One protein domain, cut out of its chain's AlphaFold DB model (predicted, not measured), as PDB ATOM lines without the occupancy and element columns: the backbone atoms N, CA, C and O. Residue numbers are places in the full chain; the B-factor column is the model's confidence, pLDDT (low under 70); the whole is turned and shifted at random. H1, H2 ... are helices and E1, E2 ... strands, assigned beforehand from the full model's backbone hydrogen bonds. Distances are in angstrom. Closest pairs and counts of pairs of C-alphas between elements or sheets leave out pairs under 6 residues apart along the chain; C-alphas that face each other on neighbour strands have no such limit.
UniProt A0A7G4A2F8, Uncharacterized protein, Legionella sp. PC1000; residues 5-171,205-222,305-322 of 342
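This is residues 5 to 171, 205 to 222 and 305 to 322 of the 342 residues of an uncharacterized protein of Legionella sp. PC1000 (UniProt A0A7G4A2F8). A strongly twisted slab of six strands runs through the middle of this domain, with the long helix H1 over E2 and E1 on one face and H5, with H3 side by side with it, on the other. The hairpin of E9 and E10 packs on H1 through E10, the small pair E4 and E5 sits where H3 begins, and residues 46 to 74, a long stretch with no named element, pass the slab's edge at E2, where residues 62 to 63 pair with it. The 203 printed residues hold six named helices and ten named strands, in the order E1 H1 E2 E3 E4 H2 E5 H3 H4 E6 H5 E7 H6 E8 E9 E10; the large sheet, E2 E1 E3 E6 E7 E8, is mixed. The class is mixed, helices and strands, with under half of the residues, 101, in named elements. The whole is compact and rounded, with a radius of gyration of the C-alphas of 16.1 A and spans of 42 by 40 by 39 A.

Find C-alpha 5 at (114.260, 111.689, 50.874), where E1, residues 5 to 8, begins. H1, residues 17 to 33, runs 24.4 A from C-alpha 17 at (117.911, 98.495, 40.556). Next look for E2 at 42 to 45, E3 at 75 to 79, E4 at 89 to 91, H2 at 95 to 101 and E5 at 107 to 109. H3, residues 110 to 119, is 14.3 A long; H4 is 124 to 127, and E6, 130 to 135, is 13.7 A long. H5, 144 to 155, covers 16.3 A; E7 is 163 to 167, H6 is 205 to 208 and E8 is 209 to 213. E9, 305 to 310, spans 15.6 A, and E10, 315 to 320, spans 16.3 A and ends at C-alpha 320, (107.675, 89.174, 51.770).

Begin at the large sheet, whose edge strands are E2 and E8. E2 and E1 are parallel, with N 6 and O 42 at 2.8 A; E1 and E3 are parallel, with N 7 and O 78 at 2.8 A. Parallel too are E3 and E6, with N 134 and O 77 at 2.8 A, and E6 and E7, with N 135 and O 165 at 2.8 A. E7 and E8 are antiparallel, with N 164 and O 212 at 2.8 A. With H3 and H5 on one face and H1 on the other, the arrangement has three layers, helices on both faces of a sheet. E1, H1, E2 and E6, H5, E7 are strand-helix-strand units, two parallel neighbour strands with a helix between, each with a right-handed crossover. H1 runs along the strands at a height over the sheet of 10.4 A; the closest C-alphas of H1 and E1 are those of Ala 23 and Leu 6, 6.6 A apart. H5 has a height over the sheet of 9.0 A and lies over E7 and, only just, over E8, on which 3 of its C-alphas fall. H3 and H5 touch, their closest C-alphas being those of Asp 111 and Gly 154 at 4.4 A, and run the same way at a steep tilt of 37 degrees, only just steep. H4 and H6 only graze the sheet, and H2 is not on it. E4 and E5 are antiparallel, with N 90 and O 108 at 2.9 A. The hairpin E9 and E10 is antiparallel, with N 307 and O 318 at 2.7 A; the closest C-alphas of H1 and E10 are Trp 26 and Phe 316, 6.3 A apart. Every O i to N i+4 pair is within hydrogen-bond range in H1, H2 and H5, and 5 of 6 in H3; H4 and H6 are too short for such a pair.

The two C-alphas farthest apart are those of Glu 35 and Glu 221, 47.6 A. Two cuts interrupt the printed part: C-alphas 171 and 205 are 6.2 A apart across the first, and 222 and 305 are 33.1 A apart across the second. Of the links that are printed whole, E2 to E3 is long. The mean pLDDT of the printed part is 78.4, and 54 residues are under 70, among them 93 to 104 and 305 to 322.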
ATOM      1  N   ILE A   5     113.128 112.288  51.585       92.06
ATOM      2  CA  ILE A   5     114.260 111.689  50.874       92.06
ATOM      3  C   ILE A   5     114.136 110.169  50.936       92.06
ATOM      4  O   ILE A   5     113.921 109.601  52.006       92.06
ATOM      5  N   LEU A   6     114.302 109.513  49.793       92.50
ATOM      6  CA  LEU A   6     114.419 108.066  49.664       92.50
ATOM      7  C   LEU A   6     115.903 107.728  49.516       92.50
ATOM      8  O   LEU A   6     116.505 108.047  48.493       92.50
ATOM      9  N   PHE A   7     116.498 107.137  50.548       95.25
ATOM     10  CA  PHE A   7     117.907 106.763  50.564       95.25
ATOM     11  C   PHE A   7     118.099 105.307  50.129       95.25
ATOM     12  O   PHE A   7     117.589 104.394  50.781       95.25
ATOM     13  N   ILE A   8     118.858 105.096  49.055       94.12
ATOM     14  CA  ILE A   8     119.254 103.779  48.544       94.12
ATOM     15  C   ILE A   8     120.713 103.536  48.967       94.12
ATOM     16  O   ILE A   8     121.616 104.183  48.433       94.12
ATOM     17  N   PRO A   9     120.978 102.630  49.927       94.56
ATOM     18  CA  PRO A   9     122.317 102.431  50.476       94.56
ATOM     19  C   PRO A   9     123.197 101.492  49.644       94.56
ATOM     20  O   PRO A   9     124.357 101.304  50.003       94.56
ATOM     21  N   PHE A  10     122.660 100.881  48.588       92.62
ATOM     22  CA  PHE A  10     123.362  99.921  47.733       92.62
ATOM     23  C   PHE A  10     123.864 100.577  46.449       92.62
ATOM     24  O   PHE A  10     123.213 101.479  45.916       92.62
ATOM     25  N   THR A  11     124.993 100.090  45.947       91.19
ATOM     26  CA  THR A  11     125.599 100.548  44.691       91.19
ATOM     27  C   THR A  11     125.025  99.808  43.474       91.19
ATOM     28  O   THR A  11     124.217  98.885  43.618       91.19
ATOM     29  N   ILE A  12     125.434 100.193  42.263       86.44
ATOM     30  CA  ILE A  12     124.992  99.525  41.029       86.44
ATOM     31  C   ILE A  12     125.637  98.142  40.902       86.44
ATOM     32  O   ILE A  12     124.944  97.165  40.613       86.44
ATOM     33  N   SER A  13     126.921  98.025  41.251       86.25
ATOM     34  CA  SER A  13     127.631  96.741  41.381       86.25
ATOM     35  C   SER A  13     126.977  95.797  42.400       86.25
ATOM     36  O   SER A  13     127.092  94.577  42.302       86.25
ATOM     37  N   GLU A  14     126.255  96.357  43.371       88.00
ATOM     38  CA  GLU A  14     125.459  95.641  44.370       88.00
ATOM     39  C   GLU A  14     123.984  95.472  43.956       88.00
ATOM     40  O   GLU A  14     123.146  95.171  44.803       88.00
ATOM     41  N   ASN A  15     123.639  95.648  42.675       81.38
ATOM     42  CA  ASN A  15     122.300  95.434  42.109       81.38
ATOM     43  C   ASN A  15     121.183  96.174  42.878       81.38
ATOM     44  O   ASN A  15     120.238  95.582  43.410       81.38
ATOM     45  N   ASN A  16     121.303  97.500  42.956       83.62
ATOM     46  CA  ASN A  16     120.324  98.373  43.607       83.62
ATOM     47  C   ASN A  16     119.054  98.658  42.768       83.62
ATOM     48  O   ASN A  16     118.111  99.264  43.288       83.62
ATOM     49  N   PHE A  17     118.987  98.196  41.513       81.88
ATOM     50  CA  PHE A  17     117.911  98.495  40.556       81.88
ATOM     51  C   PHE A  17     116.502  98.255  41.129       81.88
ATOM     52  O   PHE A  17     115.606  99.088  40.978       81.88
ATOM     53  N   SER A  18     116.305  97.165  41.884       78.50
ATOM     54  CA  SER A  18     115.005  96.849  42.506       78.50
ATOM     55  C   SER A  18     114.546  97.889  43.543       78.50
ATOM     56  O   SER A  18     113.345  98.043  43.782       78.50
ATOM     57  N   LEU A  19     115.481  98.601  44.177       83.19
ATOM     58  CA  LEU A  19     115.210  99.671  45.141       83.19
ATOM     59  C   LEU A  19     114.968 100.999  44.424       83.19
ATOM     60  O   LEU A  19     114.077 101.751  44.819       83.19
ATOM     61  N   TYR A  20     115.694 101.255  43.334       85.75
ATOM     62  CA  TYR A  20     115.482 102.431  42.495       85.75
ATOM     63  C   TYR A  20     114.103 102.413  41.821       85.75
ATOM     64  O   TYR A  20     113.350 103.377  41.947       85.75
ATOM     65  N   MET A  21     113.683 101.278  41.252       80.44
ATOM     66  CA  MET A  21     112.326 101.121  40.708       80.44
ATOM     67  C   MET A  21     111.232 101.300  41.778       80.44
ATOM     68  O   MET A  21     110.195 101.917  41.514       80.44
ATOM     69  N   ARG A  22     111.471 100.846  43.019       77.06
ATOM     70  CA  ARG A  22     110.583 101.126  44.165       77.06
ATOM     71  C   ARG A  22     110.521 102.625  44.495       77.06
ATOM     72  O   ARG A  22     109.435 103.142  44.765       77.06
ATOM     73  N   ALA A  23     111.645 103.337  44.425       82.75
ATOM     74  CA  ALA A  23     111.708 104.782  44.642       82.75
ATOM     75  C   ALA A  23     110.982 105.584  43.541       82.75
ATOM     76  O   ALA A  23     110.240 106.522  43.844       82.75
ATOM     77  N   LEU A  24     111.123 105.185  42.273       82.19
ATOM     78  CA  LEU A  24     110.383 105.773  41.151       82.19
ATOM     79  C   LEU A  24     108.871 105.535  41.278       82.19
ATOM     80  O   LEU A  24     108.091 106.473  41.112       82.19
ATOM     81  N   SER A  25     108.450 104.323  41.660       75.94
ATOM     82  CA  SER A  25     107.038 104.004  41.923       75.94
ATOM     83  C   SER A  25     106.440 104.882  43.032       75.94
ATOM     84  O   SER A  25     105.337 105.411  42.878       75.94
ATOM     85  N   TRP A  26     107.186 105.132  44.115       76.50
ATOM     86  CA  TRP A  26     106.779 106.068  45.171       76.50
ATOM     87  C   TRP A  26     106.571 107.483  44.611       76.50
ATOM     88  O   TRP A  26     105.516 108.085  44.836       76.50
ATOM     89  N   ARG A  27     107.542 108.012  43.853       80.31
ATOM     90  CA  ARG A  27     107.450 109.344  43.227       80.31
ATOM     91  C   ARG A  27     106.245 109.449  42.291       80.31
ATOM     92  O   ARG A  27     105.512 110.429  42.379       80.31
ATOM     93  N   TYR A  28     106.010 108.441  41.451       74.50
ATOM     94  CA  TYR A  28     104.849 108.367  40.559       74.50
ATOM     95  C   TYR A  28     103.524 108.389  41.335       74.50
ATOM     96  O   TYR A  28     102.655 109.209  41.047       74.50
ATOM     97  N   ASN A  29     103.395 107.561  42.377       65.44
ATOM     98  CA  ASN A  29     102.187 107.521  43.203       65.44
ATOM     99  C   ASN A  29     101.896 108.884  43.849       65.44
ATOM    100  O   ASN A  29     100.749 109.321  43.837       65.44
ATOM    101  N   LEU A  30     102.914 109.579  44.373       68.38
ATOM    102  CA  LEU A  30     102.737 110.913  44.959       68.38
ATOM    103  C   LEU A  30     102.350 111.979  43.921       68.38
ATOM    104  O   LEU A  30     101.409 112.725  44.180       68.38
ATOM    105  N   ARG A  31     102.987 111.994  42.738       71.00
ATOM    106  CA  ARG A  31     102.628 112.898  41.620       71.00
ATOM    107  C   ARG A  31     101.158 112.762  41.191       71.00
ATOM    108  O   ARG A  31     100.573 113.738  40.739       71.00
ATOM    109  N   ASN A  32     100.567 111.575  41.338       62.25
ATOM    110  CA  ASN A  32      99.181 111.293  40.943       62.25
ATOM    111  C   ASN A  32      98.153 111.446  42.081       62.25
ATOM    112  O   ASN A  32      96.951 111.454  41.817       62.25
ATOM    113  N   LEU A  33      98.598 111.510  43.341       61.25
ATOM    114  CA  LEU A  33      97.726 111.596  44.521       61.25
ATOM    115  C   LEU A  33      97.530 113.028  45.030       61.25
ATOM    116  O   LEU A  33      96.517 113.304  45.672       61.25
ATOM    117  N   GLU A  34      98.479 113.926  44.768       55.91
ATOM    118  CA  GLU A  34      98.409 115.330  45.168       55.91
ATOM    119  C   GLU A  34      98.731 116.233  43.968       55.91
ATOM    120  O   GLU A  34      99.765 116.071  43.331       55.91
ATOM    121  N   GLU A  35      97.883 117.232  43.688       55.59
ATOM    122  CA  GLU A  35      98.056 118.201  42.581       55.59
ATOM    123  C   GLU A  35      99.290 119.128  42.735       55.59
ATOM    124  O   GLU A  35      99.483 120.044  41.940       55.59
ATOM    125  N   ASN A  36     100.134 118.907  43.750       54.16
ATOM    126  CA  ASN A  36     101.304 119.723  44.069       54.16
ATOM    127  C   ASN A  36     102.604 118.937  43.842       54.16
ATOM    128  O   ASN A  36     102.909 117.986  44.565       54.16
ATOM    129  N   SER A  37     103.421 119.407  42.898       60.72
ATOM    130  CA  SER A  37     104.764 118.883  42.586       60.72
ATOM    131  C   SER A  37     105.742 118.883  43.764       60.72
ATOM    132  O   SER A  37     106.709 118.124  43.769       60.72
ATOM    133  N   ASP A  38     105.502 119.732  44.759       63.66
ATOM    134  CA  ASP A  38     106.489 120.083  45.785       63.66
ATOM    135  C   ASP A  38     106.688 118.980  46.843       63.66
ATOM    136  O   ASP A  38     107.656 119.016  47.601       63.66
ATOM    137  N   ASN A  39     105.807 117.972  46.865       69.75
ATOM    138  CA  ASN A  39     105.882 116.814  47.763       69.75
ATOM    139  C   ASN A  39     106.556 115.579  47.127       69.75
ATOM    140  O   ASN A  39     106.585 114.513  47.747       69.75
ATOM    141  N   VAL A  40     107.095 115.679  45.903       81.31
ATOM    142  CA  VAL A  40     107.785 114.557  45.241       81.31
ATOM    143  C   VAL A  40     109.113 114.249  45.955       81.31
ATOM    144  O   VAL A  40     109.965 115.132  46.049       81.31
ATOM    145  N   PRO A  41     109.342 113.007  46.432       84.88
ATOM    146  CA  PRO A  41     110.565 112.669  47.148       84.88
ATOM    147  C   PRO A  41     111.831 112.785  46.295       84.88
ATOM    148  O   PRO A  41     111.876 112.302  45.160       84.88
ATOM    149  N   SER A  42     112.892 113.332  46.887       91.94
ATOM    150  CA  SER A  42     114.244 113.217  46.324       91.94
ATOM    151  C   SER A  42     114.755 111.786  46.496       91.94
ATOM    152  O   SER A  42     114.483 111.154  47.516       91.94
ATOM    153  N   ILE A  43     115.513 111.275  45.527       94.00
ATOM    154  CA  ILE A  43     116.228 109.998  45.658       94.00
ATOM    155  C   ILE A  43     117.685 110.340  45.946       94.00
ATOM    156  O   ILE A  43     118.295 111.058  45.159       94.00
ATOM    157  N   VAL A  44     118.235 109.840  47.052       96.50
ATOM    158  CA  VAL A  44     119.675 109.897  47.332       96.50
ATOM    159  C   VAL A  44     120.219 108.474  47.296       96.50
ATOM    160  O   VAL A  44     119.706 107.600  47.989       96.50
ATOM    161  N   MET A  45     121.235 108.222  46.486       95.56
ATOM    162  CA  MET A  45     121.792 106.892  46.260       95.56
ATOM    163  C   MET A  45     123.280 106.881  46.587       95.56
ATOM    164  O   MET A  45     123.993 107.834  46.280       95.56
ATOM    165  N   TYR A  46     123.749 105.812  47.227       95.62
ATOM    166  CA  TYR A  46     125.173 105.649  47.483       95.62
ATOM    167  C   TYR A  46     125.920 105.275  46.195       95.62
ATOM    168  O   TYR A  46     125.583 104.300  45.522       95.62
ATOM    169  N   HIS A  47     126.942 106.068  45.877       91.00
ATOM    170  CA  HIS A  47     127.866 105.868  44.761       91.00
ATOM    171  C   HIS A  47     129.203 105.362  45.305       91.00
ATOM    172  O   HIS A  47     129.764 105.981  46.216       91.00
ATOM    173  N   HIS A  48     129.700 104.225  44.805       90.25
ATOM    174  CA  HIS A  48     131.023 103.751  45.200       90.25
ATOM    175  C   HIS A  48     132.113 104.576  44.498       90.25
ATOM    176  O   HIS A  48     132.006 104.798  43.295       90.25
ATOM    177  N   PRO A  49     133.209 104.966  45.177       87.06
ATOM    178  CA  PRO A  49     134.294 105.732  44.551       87.06
ATOM    179  C   PRO A  49     134.976 105.068  43.340       87.06
ATOM    180  O   PRO A  49     135.695 105.752  42.616       87.06
ATOM    181  N   ASP A  50     134.774 103.760  43.153       87.44
ATOM    182  CA  ASP A  50     135.351 102.963  42.059       87.44
ATOM    183  C   ASP A  50     134.371 102.736  40.883       87.44
ATOM    184  O   ASP A  50     134.755 102.126  39.886       87.44
ATOM    185  N   GLU A  51     133.114 103.185  40.991       87.88
ATOM    186  CA  GLU A  51     132.120 103.128  39.906       87.88
ATOM    187  C   GLU A  51     132.163 104.425  39.082       87.88
ATOM    188  O   GLU A  51     132.366 105.516  39.623       87.88
ATOM    189  N   ASN A  52     131.972 104.323  37.769       88.06
ATOM    190  CA  ASN A  52     132.103 105.442  36.837       88.06
ATOM    191  C   ASN A  52     130.780 106.208  36.704       88.06
ATOM    192  O   ASN A  52     129.754 105.801  37.242       88.06
ATOM    193  N   ALA A  53     130.789 107.340  35.998       83.75
ATOM    194  CA  ALA A  53     129.573 108.133  35.811       83.75
ATOM    195  C   ALA A  53     128.584 107.438  34.860       83.75
ATOM    196  O   ALA A  53     127.382 107.465  35.101       83.75
ATOM    197  N   GLU A  54     129.106 106.773  33.829       87.44
ATOM    198  CA  GLU A  54     128.356 106.048  32.802       87.44
ATOM    199  C   GLU A  54     127.573 104.859  33.381       87.44
ATOM    200  O   GLU A  54     126.508 104.514  32.877       87.44
ATOM    201  N   ASP A  55     128.049 104.269  34.487       84.38
ATOM    202  CA  ASP A  55     127.324 103.211  35.201       84.38
ATOM    203  C   ASP A  55     125.954 103.717  35.715       84.38
ATOM    204  O   ASP A  55     125.036 102.923  35.912       84.38
ATOM    205  N   TYR A  56     125.792 105.037  35.896       87.62
ATOM    206  CA  TYR A  56     124.610 105.697  36.462       87.62
ATOM    207  C   TYR A  56     123.678 106.357  35.429       87.62
ATOM    208  O   TYR A  56     122.704 106.995  35.839       87.62
ATOM    209  N   ASP A  57     123.910 106.195  34.122       87.56
ATOM    210  CA  ASP A  57     123.082 106.822  33.073       87.56
ATOM    211  C   ASP A  57     121.589 106.414  33.165       87.56
ATOM    212  O   ASP A  57     120.698 107.239  32.946       87.56
ATOM    213  N   ASP A  58     121.303 105.184  33.611       85.31
ATOM    214  CA  ASP A  58     119.943 104.665  33.859       85.31
ATOM    215  C   ASP A  58     119.263 105.239  35.128       85.31
ATOM    216  O   ASP A  58     118.106 104.927  35.433       85.31
ATOM    217  N   TYR A  59     119.951 106.105  35.885       90.62
ATOM    218  CA  TYR A  59     119.506 106.631  37.181       90.62
ATOM    219  C   TYR A  59     119.285 108.166  37.198       90.62
ATOM    220  O   TYR A  59     119.668 108.829  38.167       90.62
ATOM    221  N   PRO A  60     118.612 108.778  36.195       90.94
ATOM    222  CA  PRO A  60     118.569 110.237  36.012       90.94
ATOM    223  C   PRO A  60     117.812 111.013  37.107       90.94
ATOM    224  O   PRO A  60     117.936 112.232  37.197       90.94
ATOM    225  N   GLU A  61     117.008 110.338  37.934       91.06
ATOM    226  CA  GLU A  61     116.260 110.948  39.046       91.06
ATOM    227  C   GLU A  61     116.999 110.829  40.400       91.06
ATOM    228  O   GLU A  61     116.480 111.292  41.427       91.06
ATOM    229  N   ALA A  62     118.182 110.197  40.420       91.56
ATOM    230  CA  ALA A  62     119.012 109.999  41.604       91.56
ATOM    231  C   ALA A  62     119.997 111.158  41.840       91.56
ATOM    232  O   ALA A  62     120.591 111.720  40.926       91.56
ATOM    233  N   GLN A  63     120.196 111.489  43.112       94.94
ATOM    234  CA  GLN A  63     121.243 112.380  43.602       94.94
ATOM    235  C   GLN A  63     122.237 111.545  44.416       94.94
ATOM    236  O   GLN A  63     121.847 110.574  45.058       94.94
ATOM    237  N   PHE A  64     123.511 111.925  44.453       95.06
ATOM    238  CA  PHE A  64     124.538 111.148  45.176       95.06
ATOM    239  C   PHE A  64     124.889 111.718  46.556       95.06
ATOM    240  O   PHE A  64     125.626 111.102  47.325       95.06
ATOM    241  N   HIS A  65     124.335 112.890  46.885       96.38
ATOM    242  CA  HIS A  65     124.649 113.624  48.104       96.38
ATOM    243  C   HIS A  65     123.400 114.202  48.786       96.38
ATOM    244  O   HIS A  65     122.472 114.684  48.138       96.38
ATOM    245  N   PHE A  66     123.418 114.207  50.115       95.81
ATOM    246  CA  PHE A  66     122.604 115.069  50.959       95.81
ATOM    247  C   PHE A  66     123.193 116.482  50.918       95.81
ATOM    248  O   PHE A  66     124.396 116.666  51.114       95.81
ATOM    249  N   THR A  67     122.358 117.482  50.664       94.69
ATOM    250  CA  THR A  67     122.773 118.879  50.493       94.69
ATOM    251  C   THR A  67     121.833 119.817  51.261       94.69
ATOM    252  O   THR A  67     120.720 119.414  51.609       94.69
ATOM    253  N   PRO A  68     122.226 121.077  51.533       92.31
ATOM    254  CA  PRO A  68     121.336 122.057  52.166       92.31
ATOM    255  C   PRO A  68     120.025 122.301  51.397       92.31
ATOM    256  O   PRO A  68     119.030 122.714  51.985       92.31
ATOM    257  N   GLU A  69     120.013 122.053  50.086       89.94
ATOM    258  CA  GLU A  69     118.852 122.245  49.216       89.94
ATOM    259  C   GLU A  69     117.859 121.074  49.293       89.94
ATOM    260  O   GLU A  69     116.649 121.294  49.154       89.94
ATOM    261  N   ASN A  70     118.335 119.840  49.518       89.25
ATOM    262  CA  ASN A  70     117.478 118.652  49.629       89.25
ATOM    263  C   ASN A  70     117.128 118.271  51.084       89.25
ATOM    264  O   ASN A  70     116.027 117.766  51.300       89.25
ATOM    265  N   VAL A  71     117.972 118.604  52.074       92.19
ATOM    266  CA  VAL A  71     117.691 118.450  53.516       92.19
ATOM    267  C   VAL A  71     117.228 119.780  54.127       92.19
ATOM    268  O   VAL A  71     117.986 120.481  54.805       92.19
ATOM    269  N   ASP A  72     115.962 120.135  53.898       90.25
ATOM    270  CA  ASP A  72     115.336 121.294  54.543       90.25
ATOM    271  C   ASP A  72     114.829 120.979  55.968       90.25
ATOM    272  O   ASP A  72     114.734 119.805  56.343       90.25
ATOM    273  N   PRO A  73     114.540 121.995  56.807       93.00
ATOM    274  CA  PRO A  73     114.010 121.766  58.146       93.00
ATOM    275  C   PRO A  73     112.743 120.905  58.133       93.00
ATOM    276  O   PRO A  73     111.838 121.109  57.328       93.00
ATOM    277  N   ASP A  74     112.684 119.968  59.076       90.56
ATOM    278  CA  ASP A  74     111.701 118.890  59.179       90.56
ATOM    279  C   ASP A  74     111.819 117.755  58.134       90.56
ATOM    280  O   ASP A  74     110.929 116.900  58.080       90.56
ATOM    281  N   THR A  75     112.902 117.669  57.346       91.88
ATOM    282  CA  THR A  75     113.112 116.582  56.363       91.88
ATOM    283  C   THR A  75     112.992 115.191  56.995       91.88
ATOM    284  O   THR A  75     113.548 114.910  58.058       91.88
ATOM    285  N   VAL A  76     112.298 114.282  56.306       90.38
ATOM    286  CA  VAL A  76     112.160 112.870  56.681       90.38
ATOM    287  C   VAL A  76     112.907 112.001  55.674       90.38
ATOM    288  O   VAL A  76     112.611 112.029  54.480       90.38
ATOM    289  N   ILE A  77     113.848 111.189  56.156       93.38
ATOM    290  CA  ILE A  77     114.614 110.262  55.313       93.38
ATOM    291  C   ILE A  77     114.041 108.853  55.481       93.38
ATOM    292  O   ILE A  77     113.829 108.409  56.605       93.38
ATOM    293  N   TYR A  78     113.810 108.130  54.391       91.00
ATOM    294  CA  TYR A  78     113.448 106.713  54.388       91.00
ATOM    295  C   TYR A  78     114.604 105.896  53.827       91.00
ATOM    296  O   TYR A  78     115.054 106.172  52.721       91.00
ATOM    297  N   ILE A  79     115.066 104.880  54.557       91.31
ATOM    298  CA  ILE A  79     116.055 103.935  54.024       91.31
ATOM    299  C   ILE A  79     115.319 102.834  53.262       91.31
ATOM    300  O   ILE A  79     114.448 102.170  53.823       91.31
ATOM    301  N   LEU A  80     115.675 102.654  51.990       87.31
ATOM    302  CA  LEU A  80     115.157 101.601  51.128       87.31
ATOM    303  C   LEU A  80     116.096 100.394  51.169       87.31
ATOM    304  O   LEU A  80     117.147 100.395  50.534       87.31
ATOM    305  N   ALA A  81     115.708  99.369  51.923       85.62
ATOM    306  CA  ALA A  81     116.349  98.058  51.952       85.62
ATOM    307  C   ALA A  81     115.356  97.009  52.481       85.62
ATOM    308  O   ALA A  81     114.428  97.355  53.217       85.62
ATOM    309  N   ASP A  82     115.557  95.735  52.147       79.00
ATOM    310  CA  ASP A  82     114.786  94.626  52.721       79.00
ATOM    311  C   ASP A  82     115.556  93.999  53.913       79.00
ATOM    312  O   ASP A  82     116.786  94.074  53.982       79.00
ATOM    313  N   GLY A  83     114.847  93.432  54.897       76.88
ATOM    314  CA  GLY A  83     115.453  92.810  56.086       76.88
ATOM    315  C   GLY A  83     115.868  91.355  55.844       76.88
ATOM    316  O   GLY A  83     115.414  90.727  54.891       76.88
ATOM    317  N   THR A  84     116.736  90.807  56.702       75.50
ATOM    318  CA  THR A  84     117.368  89.484  56.480       75.50
ATOM    319  C   THR A  84     117.021  88.403  57.506       75.50
ATOM    320  O   THR A  84     117.475  87.267  57.369       75.50
ATOM    321  N   GLY A  85     116.289  88.730  58.572       70.50
ATOM    322  CA  GLY A  85     116.212  87.903  59.775       70.50
ATOM    323  C   GLY A  85     117.351  88.153  60.773       70.50
ATOM    324  O   GLY A  85     117.227  87.733  61.925       70.50
ATOM    325  N   ASP A  86     118.446  88.806  60.366       81.56
ATOM    326  CA  ASP A  86     119.559  89.206  61.233       81.56
ATOM    327  C   ASP A  86     119.540  90.738  61.416       81.56
ATOM    328  O   ASP A  86     119.646  91.465  60.424       81.56
ATOM    329  N   PRO A  87     119.459  91.265  62.654       84.50
ATOM    330  CA  PRO A  87     119.446  92.709  62.895       84.50
ATOM    331  C   PRO A  87     120.714  93.430  62.417       84.50
ATOM    332  O   PRO A  87     120.730  94.656  62.336       84.50
ATOM    333  N   ARG A  88     121.794  92.697  62.121       87.38
ATOM    334  CA  ARG A  88     123.069  93.255  61.657       87.38
ATOM    335  C   ARG A  88     123.106  93.545  60.160       87.38
ATOM    336  O   ARG A  88     123.995  94.281  59.743       87.38
ATOM    337  N   CYS A  89     122.193  92.987  59.362       88.56
ATOM    338  CA  CYS A  89     122.301  92.979  57.901       88.56
ATOM    339  C   CYS A  89     120.977  93.308  57.199       88.56
ATOM    340  O   CYS A  89     119.910  92.820  57.572       88.56
ATOM    341  N   VAL A  90     121.074  94.058  56.104       87.12
ATOM    342  CA  VAL A  90     119.985  94.315  55.147       87.12
ATOM    343  C   VAL A  90     120.356  93.792  53.758       87.12
ATOM    344  O   VAL A  90     121.530  93.526  53.498       87.12
ATOM    345  N   VAL A  91     119.382  93.651  52.856       85.88
ATOM    346  CA  VAL A  91     119.598  93.201  51.467       85.88
ATOM    347  C   VAL A  91     119.025  94.154  50.416       85.88
ATOM    348  O   VAL A  91     118.049  94.872  50.643       85.88
ATOM    349  N   ASN A  92     119.688  94.144  49.259       77.56
ATOM    350  CA  ASN A  92     119.407  94.937  48.056       77.56
ATOM    351  C   ASN A  92     118.134  94.509  47.306       77.56
ATOM    352  O   ASN A  92     117.467  95.314  46.654       77.56
ATOM    353  N   VAL A  93     117.835  93.215  47.345       68.31
ATOM    354  CA  VAL A  93     116.894  92.546  46.456       68.31
ATOM    355  C   VAL A  93     115.851  91.833  47.281       68.31
ATOM    356  O   VAL A  93     116.139  91.121  48.244       68.31
ATOM    357  N   ASN A  94     114.610  91.997  46.843       55.59
ATOM    358  CA  ASN A  94     113.511  91.277  47.428       55.59
ATOM    359  C   ASN A  94     113.584  89.787  47.069       55.59
ATOM    360  O   ASN A  94     113.783  89.443  45.903       55.59
ATOM    361  N   GLN A  95     113.343  88.904  48.041       49.69
ATOM    362  CA  GLN A  95     113.430  87.452  47.856       49.69
ATOM    363  C   GLN A  95     112.604  86.927  46.666       49.69
ATOM    364  O   GLN A  95     113.022  85.975  46.017       49.69
ATOM    365  N   VAL A  96     111.486  87.575  46.317       46.84
ATOM    366  CA  VAL A  96     110.685  87.213  45.134       46.84
ATOM    367  C   VAL A  96     111.492  87.341  43.837       46.84
ATOM    368  O   VAL A  96     111.442  86.446  42.998       46.84
ATOM    369  N   TYR A  97     112.269  88.416  43.679       49.72
ATOM    370  CA  TYR A  97     113.124  88.615  42.506       49.72
ATOM    371  C   TYR A  97     114.307  87.639  42.515       49.72
ATOM    372  O   TYR A  97     114.619  87.062  41.477       49.72
ATOM    373  N   TYR A  98     114.908  87.369  43.678       50.75
ATOM    374  CA  TYR A  98     115.943  86.336  43.795       50.75
ATOM    375  C   TYR A  98     115.437  84.958  43.332       50.75
ATOM    376  O   TYR A  98     116.068  84.321  42.490       50.75
ATOM    377  N   GLU A  99     114.272  84.529  43.828       48.75
ATOM    378  CA  GLU A  99     113.677  83.223  43.515       48.75
ATOM    379  C   GLU A  99     113.308  83.062  42.027       48.75
ATOM    380  O   GLU A  99     113.336  81.940  41.524       48.75
ATOM    381  N   HIS A 100     113.010  84.154  41.307       48.56
ATOM    382  CA  HIS A 100     112.663  84.111  39.878       48.56
ATOM    383  C   HIS A 100     113.865  84.312  38.939       48.56
ATOM    384  O   HIS A 100     113.889  83.722  37.860       48.56
ATOM    385  N   PHE A 101     114.868  85.108  39.329       52.59
ATOM    386  CA  PHE A 101     115.997  85.483  38.459       52.59
ATOM    387  C   PHE A 101     117.338  84.827  38.833       52.59
ATOM    388  O   PHE A 101     118.321  85.011  38.120       52.59
ATOM    389  N   SER A 102     117.401  84.040  39.916       57.53
ATOM    390  CA  SER A 102     118.618  83.343  40.384       57.53
ATOM    391  C   SER A 102     119.820  84.262  40.690       57.53
ATOM    392  O   SER A 102     120.969  83.831  40.618       57.53
ATOM    393  N   GLN A 103     119.569  85.527  41.043       59.09
ATOM    394  CA  GLN A 103     120.596  86.527  41.377       59.09
ATOM    395  C   GLN A 103     120.822  86.610  42.893       59.09
ATOM    396  O   GLN A 103     119.960  87.131  43.600       59.09
ATOM    397  N   GLU A 104     121.955  86.110  43.401       67.44
ATOM    398  CA  GLU A 104     122.239  86.105  44.847       67.44
ATOM    399  C   GLU A 104     122.110  87.516  45.470       67.44
ATOM    400  O   GLU A 104     122.685  88.475  44.945       67.44
ATOM    401  N   PRO A 105     121.360  87.678  46.580       76.19
ATOM    402  CA  PRO A 105     121.156  88.980  47.205       76.19
ATOM    403  C   PRO A 105     122.436  89.471  47.892       76.19
ATOM    404  O   PRO A 105     123.087  88.736  48.639       76.19
ATOM    405  N   TYR A 106     122.759  90.747  47.698       84.44
ATOM    406  CA  TYR A 106     123.883  91.402  48.351       84.44
ATOM    407  C   TYR A 106     123.506  91.780  49.786       84.44
ATOM    408  O   TYR A 106     122.587  92.574  50.003       84.44
ATOM    409  N   GLN A 107     124.218  91.223  50.768       89.19
ATOM    410  CA  GLN A 107     124.046  91.559  52.184       89.19
ATOM    411  C   GLN A 107     124.946  92.735  52.569       89.19
ATOM    412  O   GLN A 107     126.168  92.645  52.479       89.19
ATOM    413  N   LEU A 108     124.338  93.814  53.055       90.75
ATOM    414  CA  LEU A 108     125.027  95.008  53.530       90.75
ATOM    415  C   LEU A 108     124.862  95.136  55.055       90.75
ATOM    416  O   LEU A 108     123.726  95.184  55.540       90.75
ATOM    417  N   PRO A 109     125.961  95.205  55.828       93.19
ATOM    418  CA  PRO A 109     125.902  95.479  57.259       93.19
ATOM    419  C   PRO A 109     125.217  96.816  57.583       93.19
ATOM    420  O   PRO A 109     125.394  97.817  56.884       93.19
ATOM    421  N   ILE A 110     124.425  96.861  58.651       92.31
ATOM    422  CA  ILE A 110     123.607  98.033  59.006       92.31
ATOM    423  C   ILE A 110     124.446  99.236  59.481       92.31
ATOM    424  O   ILE A 110     124.066 100.392  59.285       92.31
ATOM    425  N   ASP A 111     125.630  98.987  60.038       89.62
ATOM    426  CA  ASP A 111     126.632 100.013  60.327       89.62
ATOM    427  C   ASP A 111     127.245 100.585  59.036       89.62
ATOM    428  O   ASP A 111     127.475 101.795  58.950       89.62
ATOM    429  N   ALA A 112     127.415  99.756  57.998       93.44
ATOM    430  CA  ALA A 112     127.815 100.206  56.667       93.44
ATOM    431  C   ALA A 112     126.729 101.073  56.003       93.44
ATOM    432  O   ALA A 112     127.070 102.092  55.406       93.44
ATOM    433  N   VAL A 113     125.433 100.774  56.179       95.44
ATOM    434  CA  VAL A 113     124.326 101.666  55.754       95.44
ATOM    435  C   VAL A 113     124.472 103.053  56.395       95.44
ATOM    436  O   VAL A 113     124.468 104.071  55.698       95.44
ATOM    437  N   ALA A 114     124.662 103.107  57.717       94.56
ATOM    438  CA  ALA A 114     124.861 104.363  58.442       94.56
ATOM    439  C   ALA A 114     126.153 105.089  58.020       94.56
ATOM    440  O   ALA A 114     126.193 106.320  57.958       94.56
ATOM    441  N   TRP A 115     127.222 104.350  57.708       95.44
ATOM    442  CA  TRP A 115     128.459 104.904  57.158       95.44
ATOM    443  C   TRP A 115     128.256 105.505  55.762       95.44
ATOM    444  O   TRP A 115     128.700 106.630  55.531       95.44
ATOM    445  N   ARG A 116     127.520 104.830  54.872       97.12
ATOM    446  CA  ARG A 116     127.218 105.301  53.511       97.12
ATOM    447  C   ARG A 116     126.394 106.584  53.500       97.12
ATOM    448  O   ARG A 116     126.725 107.485  52.741       97.12
ATOM    449  N   MET A 117     125.429 106.748  54.412       96.81
ATOM    450  CA  MET A 117     124.726 108.036  54.573       96.81
ATOM    451  C   MET A 117     125.687 109.199  54.862       96.81
ATOM    452  O   MET A 117     125.530 110.290  54.317       96.81
ATOM    453  N   LYS A 118     126.710 108.957  55.692       95.88
ATOM    454  CA  LYS A 118     127.746 109.951  56.010       95.88
ATOM    455  C   LYS A 118     128.684 110.212  54.826       95.88
ATOM    456  O   LYS A 118     129.119 111.347  54.670       95.88
ATOM    457  N   GLN A 119     128.973 109.203  53.993       95.25
ATOM    458  CA  GLN A 119     129.740 109.383  52.749       95.25
ATOM    459  C   GLN A 119     128.963 110.193  51.707       95.25
ATOM    460  O   GLN A 119     129.524 111.116  51.129       95.25
ATOM    461  N   CYS A 120     127.654 109.965  51.577       96.75
ATOM    462  CA  CYS A 120     126.743 110.837  50.828       96.75
ATOM    463  C   CYS A 120     126.590 112.242  51.448       96.75
ATOM    464  O   CYS A 120     125.701 112.984  51.059       96.75
ATOM    465  N   GLY A 121     127.398 112.646  52.430       95.12
ATOM    466  CA  GLY A 121     127.392 114.014  52.941       95.12
ATOM    467  C   GLY A 121     126.305 114.340  53.967       95.12
ATOM    468  O   GLY A 121     126.155 115.517  54.291       95.12
ATOM    469  N   LEU A 122     125.591 113.359  54.549       96.62
ATOM    470  CA  LEU A 122     124.757 113.626  55.731       96.62
ATOM    471  C   LEU A 122     125.664 113.945  56.930       96.62
ATOM    472  O   LEU A 122     126.046 113.068  57.701       96.62
ATOM    473  N   THR A 123     126.047 115.215  57.047       96.75
ATOM    474  CA  THR A 123     126.856 115.753  58.147       96.75
ATOM    475  C   THR A 123     126.015 115.932  59.416       96.75
ATOM    476  O   THR A 123     124.789 116.021  59.322       96.75
ATOM    477  N   PRO A 124     126.631 116.051  60.611       95.44
ATOM    478  CA  PRO A 124     125.891 116.350  61.836       95.44
ATOM    479  C   PRO A 124     125.068 117.640  61.728       95.44
ATOM    480  O   PRO A 124     123.941 117.670  62.198       95.44
ATOM    481  N   GLN A 125     125.597 118.660  61.042       95.50
ATOM    482  CA  GLN A 125     124.921 119.941  60.826       95.50
ATOM    483  C   GLN A 125     123.690 119.811  59.920       95.50
ATOM    484  O   GLN A 125     122.656 120.397  60.213       95.50
ATOM    485  N   LEU A 126     123.764 119.028  58.834       95.38
ATOM    486  CA  LEU A 126     122.583 118.750  58.005       95.38
ATOM    487  C   LEU A 126     121.573 117.857  58.734       95.38
ATOM    488  O   LEU A 126     120.371 117.998  58.536       95.38
ATOM    489  N   ALA A 127     122.039 116.967  59.611       95.00
ATOM    490  CA  ALA A 127     121.167 116.117  60.410       95.00
ATOM    491  C   ALA A 127     120.333 116.890  61.454       95.00
ATOM    492  O   ALA A 127     119.294 116.381  61.864       95.00
ATOM    493  N   GLU A 128     120.708 118.119  61.830       94.62
ATOM    494  CA  GLU A 128     119.876 119.007  62.668       94.62
ATOM    495  C   GLU A 128     118.550 119.395  61.979       94.62
ATOM    496  O   GLU A 128     117.553 119.638  62.658       94.62
ATOM    497  N   ASN A 129     118.500 119.386  60.640       94.69
ATOM    498  CA  ASN A 129     117.272 119.608  59.869       94.69
ATOM    499  C   ASN A 129     116.381 118.351  59.769       94.69
ATOM    500  O   ASN A 129     115.226 118.449  59.347       94.69
ATOM    501  N   VAL A 130     116.892 117.164  60.123       94.56
ATOM    502  CA  VAL A 130     116.207 115.881  59.909       94.56
ATOM    503  C   VAL A 130     115.252 115.575  61.065       94.56
ATOM    504  O   VAL A 130     115.662 115.209  62.162       94.56
ATOM    505  N   LYS A 131     113.947 115.616  60.781       92.69
ATOM    506  CA  LYS A 131     112.866 115.224  61.705       92.69
ATOM    507  C   LYS A 131     112.928 113.754  62.116       92.69
ATOM    508  O   LYS A 131     112.440 113.377  63.180       92.69
ATOM    509  N   GLY A 132     113.475 112.908  61.250       93.00
ATOM    510  CA  GLY A 132     113.801 111.532  61.589       93.00
ATOM    511  C   GLY A 132     114.173 110.675  60.387       93.00
ATOM    512  O   GLY A 132     113.801 110.962  59.246       93.00
ATOM    513  N   ILE A 133     114.891 109.594  60.677       94.75
ATOM    514  CA  ILE A 133     115.274 108.562  59.716       94.75
ATOM    515  C   ILE A 133     114.371 107.352  59.952       94.75
ATOM    516  O   ILE A 133     114.381 106.750  61.024       94.75
ATOM    517  N   ASN A 134     113.565 107.007  58.957       89.19
ATOM    518  CA  ASN A 134     112.657 105.874  58.978       89.19
ATOM    519  C   ASN A 134     113.355 104.651  58.377       89.19
ATOM    520  O   ASN A 134     113.602 104.580  57.170       89.19
ATOM    521  N   LEU A 135     113.623 103.669  59.228       85.31
ATOM    522  CA  LEU A 135     114.082 102.342  58.851       85.31
ATOM    523  C   LEU A 135     112.878 101.547  58.357       85.31
ATOM    524  O   LEU A 135     112.224 100.828  59.117       85.31
ATOM    525  N   PHE A 136     112.549 101.724  57.076       70.81
ATOM    526  CA  PHE A 136     111.446 101.014  56.438       70.81
ATOM    527  C   PHE A 136     111.883  99.623  55.960       70.81
ATOM    528  O   PHE A 136     111.798  99.278  54.786       70.81
ATOM    529  N   ILE A 137     112.401  98.843  56.905       70.00
ATOM    530  CA  ILE A 137     113.047  97.557  56.664       70.00
ATOM    531  C   ILE A 137     112.112  96.454  57.162       70.00
ATOM    532  O   ILE A 137     111.664  96.451  58.312       70.00
ATOM    533  N   CYS A 138     111.774  95.533  56.264       60.19
ATOM    534  CA  CYS A 138     110.865  94.430  56.552       60.19
ATOM    535  C   CYS A 138     111.663  93.209  57.018       60.19
ATOM    536  O   CYS A 138     112.219  92.496  56.189       60.19
ATOM    537  N   ASP A 139     111.720  92.980  58.330       62.91
ATOM    538  CA  ASP A 139     112.418  91.834  58.918       62.91
ATOM    539  C   ASP A 139     111.492  90.626  59.160       62.91
ATOM    540  O   ASP A 139     110.343  90.767  59.588       62.91
ATOM    541  N   GLU A 140     112.004  89.417  58.920       54.88
ATOM    542  CA  GLU A 140     111.281  88.162  59.149       54.88
ATOM    543  C   GLU A 140     111.189  87.789  60.632       54.88
ATOM    544  O   GLU A 140     110.171  87.240  61.062       54.88
ATOM    545  N   ASN A 141     112.234  88.096  61.409       64.50
ATOM    546  CA  ASN A 141     112.382  87.672  62.806       64.50
ATOM    547  C   ASN A 141     111.932  88.732  63.830       64.50
ATOM    548  O   ASN A 141     111.983  88.474  65.032       64.50
ATOM    549  N   ASN A 142     111.446  89.889  63.366       67.44
ATOM    550  CA  ASN A 142     111.024  91.031  64.185       67.44
ATOM    551  C   ASN A 142     112.129  91.578  65.118       67.44
ATOM    552  O   ASN A 142     111.880  91.903  66.275       67.44
ATOM    553  N   THR A 143     113.343  91.691  64.583       76.75
ATOM    554  CA  THR A 143     114.556  92.246  65.215       76.75
ATOM    555  C   THR A 143     114.803  93.716  64.838       76.75
ATOM    556  O   THR A 143     115.893  94.260  65.021       76.75
ATOM    557  N   ASN A 144     113.773  94.387  64.306       79.56
ATOM    558  CA  ASN A 144     113.820  95.779  63.847       79.56
ATOM    559  C   ASN A 144     114.191  96.789  64.951       79.56
ATOM    560  O   ASN A 144     114.695  97.868  64.643       79.56
ATOM    561  N   ASP A 145     113.969  96.446  66.220       86.69
ATOM    562  CA  ASP A 145     114.431  97.202  67.387       86.69
ATOM    563  C   ASP A 145     115.966  97.194  67.492       86.69
ATOM    564  O   ASP A 145     116.599  98.245  67.581       86.69
ATOM    565  N   GLN A 146     116.576  96.013  67.398       88.75
ATOM    566  CA  GLN A 146     118.026  95.809  67.456       88.75
ATOM    567  C   GLN A 146     118.713  96.376  66.212       88.75
ATOM    568  O   GLN A 146     119.756  97.017  66.323       88.75
ATOM    569  N   LEU A 147     118.092  96.217  65.041       88.75
ATOM    570  CA  LEU A 147     118.545  96.834  63.796       88.75
ATOM    571  C   LEU A 147     118.572  98.368  63.922       88.75
ATOM    572  O   LEU A 147     119.557  99.000  63.536       88.75
ATOM    573  N   ALA A 148     117.548  98.975  64.538       91.56
ATOM    574  CA  ALA A 148     117.528 100.412  64.810       91.56
ATOM    575  C   ALA A 148     118.625 100.859  65.789       91.56
ATOM    576  O   ALA A 148     119.225 101.918  65.588       91.56
ATOM    577  N   VAL A 149     118.926 100.049  66.808       93.12
ATOM    578  CA  VAL A 149     120.027 100.296  67.753       93.12
ATOM    579  C   VAL A 149     121.381 100.245  67.047       93.12
ATOM    580  O   VAL A 149     122.149 101.200  67.162       93.12
ATOM    581  N   PHE A 150     121.662  99.201  66.263       93.50
ATOM    582  CA  PHE A 150     122.922  99.085  65.522       93.50
ATOM    583  C   PHE A 150     123.077 100.192  64.469       93.50
ATOM    584  O   PHE A 150     124.155 100.774  64.343       93.50
ATOM    585  N   PHE A 151     121.998 100.567  63.773       95.06
ATOM    586  CA  PHE A 151     121.996 101.712  62.860       95.06
ATOM    587  C   PHE A 151     122.340 103.030  63.581       95.06
ATOM    588  O   PHE A 151     123.214 103.783  63.143       95.06
ATOM    589  N   ALA A 152     121.692 103.302  64.718       94.69
ATOM    590  CA  ALA A 152     121.933 104.494  65.530       94.69
ATOM    591  C   ALA A 152     123.372 104.553  66.081       94.69
ATOM    592  O   ALA A 152     124.027 105.599  66.028       94.69
ATOM    593  N   GLN A 153     123.897 103.419  66.553       93.12
ATOM    594  CA  GLN A 153     125.295 103.281  66.966       93.12
ATOM    595  C   GLN A 153     126.251 103.538  65.789       93.12
ATOM    596  O   GLN A 153     127.226 104.282  65.944       93.12
ATOM    597  N   GLY A 154     125.925 103.009  64.604       93.19
ATOM    598  CA  GLY A 154     126.659 103.199  63.351       93.19
ATOM    599  C   GLY A 154     126.697 104.649  62.861       93.19
ATOM    600  O   GLY A 154     127.729 105.084  62.341       93.19
ATOM    601  N   LEU A 155     125.640 105.447  63.070       94.56
ATOM    602  CA  LEU A 155     125.674 106.899  62.829       94.56
ATOM    603  C   LEU A 155     126.712 107.562  63.742       94.56
ATOM    604  O   LEU A 155     127.623 108.247  63.255       94.56
ATOM    605  N   GLY A 156     126.634 107.277  65.044       92.62
ATOM    606  CA  GLY A 156     127.597 107.712  66.053       92.62
ATOM    607  C   GLY A 156     127.131 108.912  66.884       92.62
ATOM    608  O   GLY A 156     126.255 109.679  66.495       92.62
ATOM    609  N   LYS A 157     127.792 109.135  68.029       91.75
ATOM    610  CA  LYS A 157     127.417 110.133  69.059       91.75
ATOM    611  C   LYS A 157     127.268 111.587  68.578       91.75
ATOM    612  O   LYS A 157     126.681 112.393  69.291       91.75
ATOM    613  N   LYS A 158     127.789 111.942  67.396       93.56
ATOM    614  CA  LYS A 158     127.603 113.274  66.788       93.56
ATOM    615  C   LYS A 158     126.179 113.506  66.264       93.56
ATOM    616  O   LYS A 158     125.801 114.654  66.107       93.56
ATOM    617  N   TYR A 159     125.405 112.442  66.049       95.56
ATOM    618  CA  TYR A 159     124.017 112.473  65.569       95.56
ATOM    619  C   TYR A 159     123.006 112.245  66.704       95.56
ATOM    620  O   TYR A 159     121.874 111.865  66.440       95.56
ATOM    621  N   LYS A 160     123.414 112.434  67.969       91.56
ATOM    622  CA  LYS A 160     122.658 112.081  69.191       91.56
ATOM    623  C   LYS A 160     121.187 112.522  69.219       91.56
ATOM    624  O   LYS A 160     120.378 111.809  69.803       91.56
ATOM    625  N   ASP A 161     120.866 113.659  68.607       91.12
ATOM    626  CA  ASP A 161     119.533 114.273  68.638       91.12
ATOM    627  C   ASP A 161     118.640 113.820  67.458       91.12
ATOM    628  O   ASP A 161     117.481 114.217  67.371       91.12
ATOM    629  N   VAL A 162     119.152 112.968  66.559       94.75
ATOM    630  CA  VAL A 162     118.385 112.391  65.445       94.75
ATOM    631  C   VAL A 162     117.460 111.284  65.959       94.75
ATOM    632  O   VAL A 162     117.890 110.361  66.659       94.75
ATOM    633  N   ALA A 163     116.193 111.340  65.548       95.75
ATOM    634  CA  ALA A 163     115.202 110.303  65.811       95.75
ATOM    635  C   ALA A 163     115.254 109.192  64.747       95.75
ATOM    636  O   ALA A 163     115.041 109.438  63.557       95.75
ATOM    637  N   ILE A 164     115.482 107.952  65.179       95.25
ATOM    638  CA  ILE A 164     115.397 106.744  64.354       95.25
ATOM    639  C   ILE A 164     114.028 106.112  64.561       95.25
ATOM    640  O   ILE A 164     113.655 105.774  65.682       95.25
ATOM    641  N   ASN A 165     113.267 105.940  63.488       89.88
ATOM    642  CA  ASN A 165     111.961 105.299  63.540       89.88
ATOM    643  C   ASN A 165     112.025 103.905  62.923       89.88
ATOM    644  O   ASN A 165     112.540 103.747  61.818       89.88
ATOM    645  N   TYR A 166     111.442 102.920  63.597       85.50
ATOM    646  CA  TYR A 166     111.361 101.536  63.131       85.50
ATOM    647  C   TYR A 166     109.954 100.975  63.363       85.50
ATOM    648  O   TYR A 166     109.147 101.576  64.074       85.50
ATOM    649  N   TYR A 167     109.644  99.836  62.747       77.12
ATOM    650  CA  TYR A 167     108.308  99.239  62.793       77.12
ATOM    651  C   TYR A 167     108.371  97.832  63.395       77.12
ATOM    652  O   TYR A 167     109.119  96.986  62.913       77.12
ATOM    653  N   SER A 168     107.585  97.580  64.447       66.44
ATOM    654  CA  SER A 168     107.597  96.316  65.214       66.44
ATOM    655  C   SER A 168     106.663  95.237  64.662       66.44
ATOM    656  O   SER A 168     106.286  94.300  65.373       66.44
ATOM    657  N   SER A 169     106.127  95.433  63.461       56.31
ATOM    658  CA  SER A 169     105.164  94.525  62.845       56.31
ATOM    659  C   SER A 169     105.146  94.718  61.339       56.31
ATOM    660  O   SER A 169     105.240  95.836  60.835       56.31
ATOM    661  N   ILE A 170     104.953  93.610  60.635       53.16
ATOM    662  CA  ILE A 170     104.643  93.608  59.211       53.16
ATOM    663  C   ILE A 170     103.201  94.092  59.035       53.16
ATOM    664  O   ILE A 170     102.270  93.478  59.556       53.16
ATOM    665  N   VAL A 171     103.027  95.190  58.303       44.94
ATOM    666  CA  VAL A 171     101.717  95.795  58.035       44.94
ATOM    667  C   VAL A 171     101.183  95.256  56.711       44.94
ATOM    668  O   VAL A 171     101.786  95.456  55.661       44.94
ATOM    669  N   ALA A 205     100.103 101.719  59.784       57.97
ATOM    670  CA  ALA A 205     101.548 101.669  60.026       57.97
ATOM    671  C   ALA A 205     102.032 102.564  61.183       57.97
ATOM    672  O   ALA A 205     103.037 102.247  61.816       57.97
ATOM    673  N   HIS A 206     101.319 103.652  61.500       66.38
ATOM    674  CA  HIS A 206     101.653 104.504  62.644       66.38
ATOM    675  C   HIS A 206     101.389 103.834  64.006       66.38
ATOM    676  O   HIS A 206     102.026 104.215  64.979       66.38
ATOM    677  N   GLU A 207     100.513 102.825  64.081       63.81
ATOM    678  CA  GLU A 207     100.209 102.075  65.315       63.81
ATOM    679  C   GLU A 207     101.351 101.121  65.704       63.81
ATOM    680  O   GLU A 207     101.503 100.765  66.870       63.81
ATOM    681  N   HIS A 208     102.186 100.743  64.731       70.38
ATOM    682  CA  HIS A 208     103.341  99.853  64.899       70.38
ATOM    683  C   HIS A 208     104.688 100.590  64.824       70.38
ATOM    684  O   HIS A 208     105.741  99.947  64.828       70.38
ATOM    685  N   LYS A 209     104.655 101.924  64.713       79.81
ATOM    686  CA  LYS A 209     105.832 102.787  64.621       79.81
ATOM    687  C   LYS A 209     106.399 103.053  66.013       79.81
ATOM    688  O   LYS A 209     105.713 103.603  66.869       79.81
ATOM    689  N   HIS A 210     107.683 102.771  66.184       85.44
ATOM    690  CA  HIS A 210     108.470 103.124  67.363       85.44
ATOM    691  C   HIS A 210     109.531 104.159  67.007       85.44
ATOM    692  O   HIS A 210     109.892 104.317  65.838       85.44
ATOM    693  N   THR A 211     110.043 104.845  68.026       91.69
ATOM    694  CA  THR A 211     111.097 105.854  67.895       91.69
ATOM    695  C   THR A 211     112.193 105.593  68.926       91.69
ATOM    696  O   THR A 211     111.908 105.333  70.093       91.69
ATOM    697  N   LEU A 212     113.442 105.676  68.480       93.56
ATOM    698  CA  LEU A 212     114.672 105.554  69.253       93.56
ATOM    699  C   LEU A 212     115.526 106.788  68.950       93.56
ATOM    700  O   LEU A 212     115.834 107.033  67.785       93.56
ATOM    701  N   ASN A 213     115.937 107.560  69.953       94.06
ATOM    702  CA  ASN A 213     116.910 108.627  69.709       94.06
ATOM    703  C   ASN A 213     118.314 108.025  69.639       94.06
ATOM    704  O   ASN A 213     118.629 107.071  70.359       94.06
ATOM    705  N   VAL A 214     119.192 108.599  68.817       91.75
ATOM    706  CA  VAL A 214     120.580 108.119  68.699       91.75
ATOM    707  C   VAL A 214     121.332 108.187  70.039       91.75
ATOM    708  O   VAL A 214     122.193 107.347  70.287       91.75
ATOM    709  N   SER A 215     120.990 109.116  70.941       91.69
ATOM    710  CA  SER A 215     121.487 109.139  72.327       91.69
ATOM    711  C   SER A 215     121.251 107.828  73.082       91.69
ATOM    712  O   SER A 215     122.130 107.358  73.806       91.69
ATOM    713  N   ASP A 216     120.074 107.237  72.897       90.25
ATOM    714  CA  ASP A 216     119.546 106.175  73.751       90.25
ATOM    715  C   ASP A 216     120.171 104.826  73.365       90.25
ATOM    716  O   ASP A 216     120.470 103.998  74.230       90.25
ATOM    717  N   ALA A 217     120.503 104.665  72.078       87.62
ATOM    718  CA  ALA A 217     121.217 103.517  71.520       87.62
ATOM    719  C   ALA A 217     122.614 103.284  72.136       87.62
ATOM    720  O   ALA A 217     123.130 102.171  72.067       87.62
ATOM    721  N   PHE A 218     123.228 104.296  72.764       84.00
ATOM    722  CA  PHE A 218     124.498 104.149  73.497       84.00
ATOM    723  C   PHE A 218     124.331 103.780  74.977       84.00
ATOM    724  O   PHE A 218     125.335 103.573  75.658       84.00
ATOM    725  N   THR A 219     123.098 103.738  75.490       80.94
ATOM    726  CA  THR A 219     122.799 103.289  76.863       80.94
ATOM    727  C   THR A 219     122.355 101.829  76.918       80.94
ATOM    728  O   THR A 219     122.435 101.203  77.971       80.94
ATOM    729  N   GLN A 220     121.942 101.270  75.779       70.19
ATOM    730  CA  GLN A 220     121.745  99.838  75.610       70.19
ATOM    731  C   GLN A 220     123.110  99.178  75.379       70.19
ATOM    732  O   GLN A 220     123.778  99.453  74.382       70.19
ATOM    733  N   GLU A 221     123.545  98.336  76.319       56.56
ATOM    734  CA  GLU A 221     124.748  97.518  76.135       56.56
ATOM    735  C   GLU A 221     124.581  96.591  74.921       56.56
ATOM    736  O   GLU A 221     123.490  96.071  74.668       56.56
ATOM    737  N   GLU A 222     125.683  96.304  74.219       52.44
ATOM    738  CA  GLU A 222     125.767  95.154  73.315       52.44
ATOM    739  C   GLU A 222     125.647  93.859  74.139       52.44
ATOM    740  O   GLU A 222     126.638  93.205  74.472       52.44
ATOM    741  N   THR A 305     103.883  87.779  49.336       34.56
ATOM    742  CA  THR A 305     103.018  88.669  50.115       34.56
ATOM    743  C   THR A 305     103.530  90.099  50.025       34.56
ATOM    744  O   THR A 305     104.513  90.444  50.674       34.56
ATOM    745  N   ALA A 306     102.866  90.959  49.254       31.69
ATOM    746  CA  ALA A 306     103.178  92.386  49.268       31.69
ATOM    747  C   ALA A 306     102.774  93.018  50.619       31.69
ATOM    748  O   ALA A 306     101.592  93.177  50.930       31.69
ATOM    749  N   ILE A 307     103.774  93.407  51.410       34.81
ATOM    750  CA  ILE A 307     103.683  94.384  52.498       34.81
ATOM    751  C   ILE A 307     103.509  95.754  51.837       34.81
ATOM    752  O   ILE A 307     104.455  96.521  51.643       34.81
ATOM    753  N   ILE A 308     102.284  96.046  51.420       32.94
ATOM    754  CA  ILE A 308     101.953  97.381  50.943       32.94
ATOM    755  C   ILE A 308     101.828  98.274  52.193       32.94
ATOM    756  O   ILE A 308     101.287  97.832  53.204       32.94
ATOM    757  N   VAL A 309     102.308  99.518  52.170       31.42
ATOM    758  CA  VAL A 309     102.252 100.415  53.338       31.42
ATOM    759  C   VAL A 309     101.647 101.753  52.965       31.42
ATOM    760  O   VAL A 309     101.985 102.336  51.942       31.42
ATOM    761  N   ARG A 310     100.748 102.255  53.817       30.66
ATOM    762  CA  ARG A 310     100.212 103.608  53.700       30.66
ATOM    763  C   ARG A 310     100.999 104.569  54.591       30.66
ATOM    764  O   ARG A 310     100.879 104.492  55.813       30.66
ATOM    765  N   GLN A 311     101.715 105.524  53.988       34.78
ATOM    766  CA  GLN A 311     101.785 106.858  54.604       34.78
ATOM    767  C   GLN A 311     100.365 107.434  54.640       34.78
ATOM    768  O   GLN A 311      99.461 106.934  53.972       34.78
ATOM    769  N   GLU A 312     100.164 108.519  55.382       36.59
ATOM    770  CA  GLU A 312      98.835 109.097  55.619       36.59
ATOM    771  C   GLU A 312      98.054 109.450  54.335       36.59
ATOM    772  O   GLU A 312      96.827 109.561  54.396       36.59
ATOM    773  N   ARG A 313      98.723 109.538  53.170       31.44
ATOM    774  CA  ARG A 313      98.085 109.624  51.841       31.44
ATOM    775  C   ARG A 313      98.643 108.714  50.734       31.44
ATOM    776  O   ARG A 313      97.973 108.586  49.716       31.44
ATOM    777  N   SER A 314      99.778 108.036  50.920       31.02
ATOM    778  CA  SER A 314     100.547 107.411  49.819       31.02
ATOM    779  C   SER A 314     100.731 105.908  50.001       31.02
ATOM    780  O   SER A 314     100.906 105.457  51.129       31.02
ATOM    781  N   ILE A 315     100.709 105.141  48.906       33.38
ATOM    782  CA  ILE A 315     100.793 103.668  48.891       33.38
ATOM    783  C   ILE A 315     102.205 103.219  48.460       33.38
ATOM    784  O   ILE A 315     102.680 103.620  47.396       33.38
ATOM    785  N   PHE A 316     102.852 102.373  49.266       41.78
ATOM    786  CA  PHE A 316     104.196 101.795  49.056       41.78
ATOM    787  C   PHE A 316     104.129 100.287  48.916       41.78
ATOM    788  O   PHE A 316     103.233  99.707  49.501       41.78
ATOM    789  N   PHE A 317     105.095  99.644  48.260       36.22
ATOM    790  CA  PHE A 317     105.150  98.185  48.138       36.22
ATOM    791  C   PHE A 317     106.515  97.656  48.597       36.22
ATOM    792  O   PHE A 317     107.548  97.985  48.016       36.22
ATOM    793  N   PHE A 318     106.499  96.791  49.605       39.16
ATOM    794  CA  PHE A 318     107.584  95.877  49.961       39.16
ATOM    795  C   PHE A 318     107.037  94.462  49.769       39.16
ATOM    796  O   PHE A 318     105.831  94.263  49.896       39.16
ATOM    797  N   PHE A 319     107.859  93.465  49.456       33.12
ATOM    798  CA  PHE A 319     107.369  92.088  49.325       33.12
ATOM    799  C   PHE A 319     108.009  91.194  50.385       33.12
ATOM    800  O   PHE A 319     109.144  91.396  50.808       33.12
ATOM    801  N   LYS A 320     107.254  90.202  50.833       35.56
ATOM    802  CA  LYS A 320     107.675  89.174  51.770       35.56
ATOM    803  C   LYS A 320     107.459  87.825  51.104       35.56
ATOM    804  O   LYS A 320     106.322  87.483  50.774       35.56
ATOM    805  N   SER A 321     108.524  87.045  50.947       30.28
ATOM    806  CA  SER A 321     108.354  85.596  50.846       30.28
ATOM    807  C   SER A 321     108.053  85.087  52.253       30.28
ATOM    808  O   SER A 321     108.667  85.533  53.218       30.28
ATOM    809  N   ILE A 322     107.066  84.210  52.411       31.47
ATOM    810  CA  ILE A 322     106.900  83.470  53.663       31.47
ATOM    811  C   ILE A 322     107.419  82.072  53.378       31.47
ATOM    812  O   ILE A 322     106.719  81.252  52.783       31.47
TER     813      ILE A 322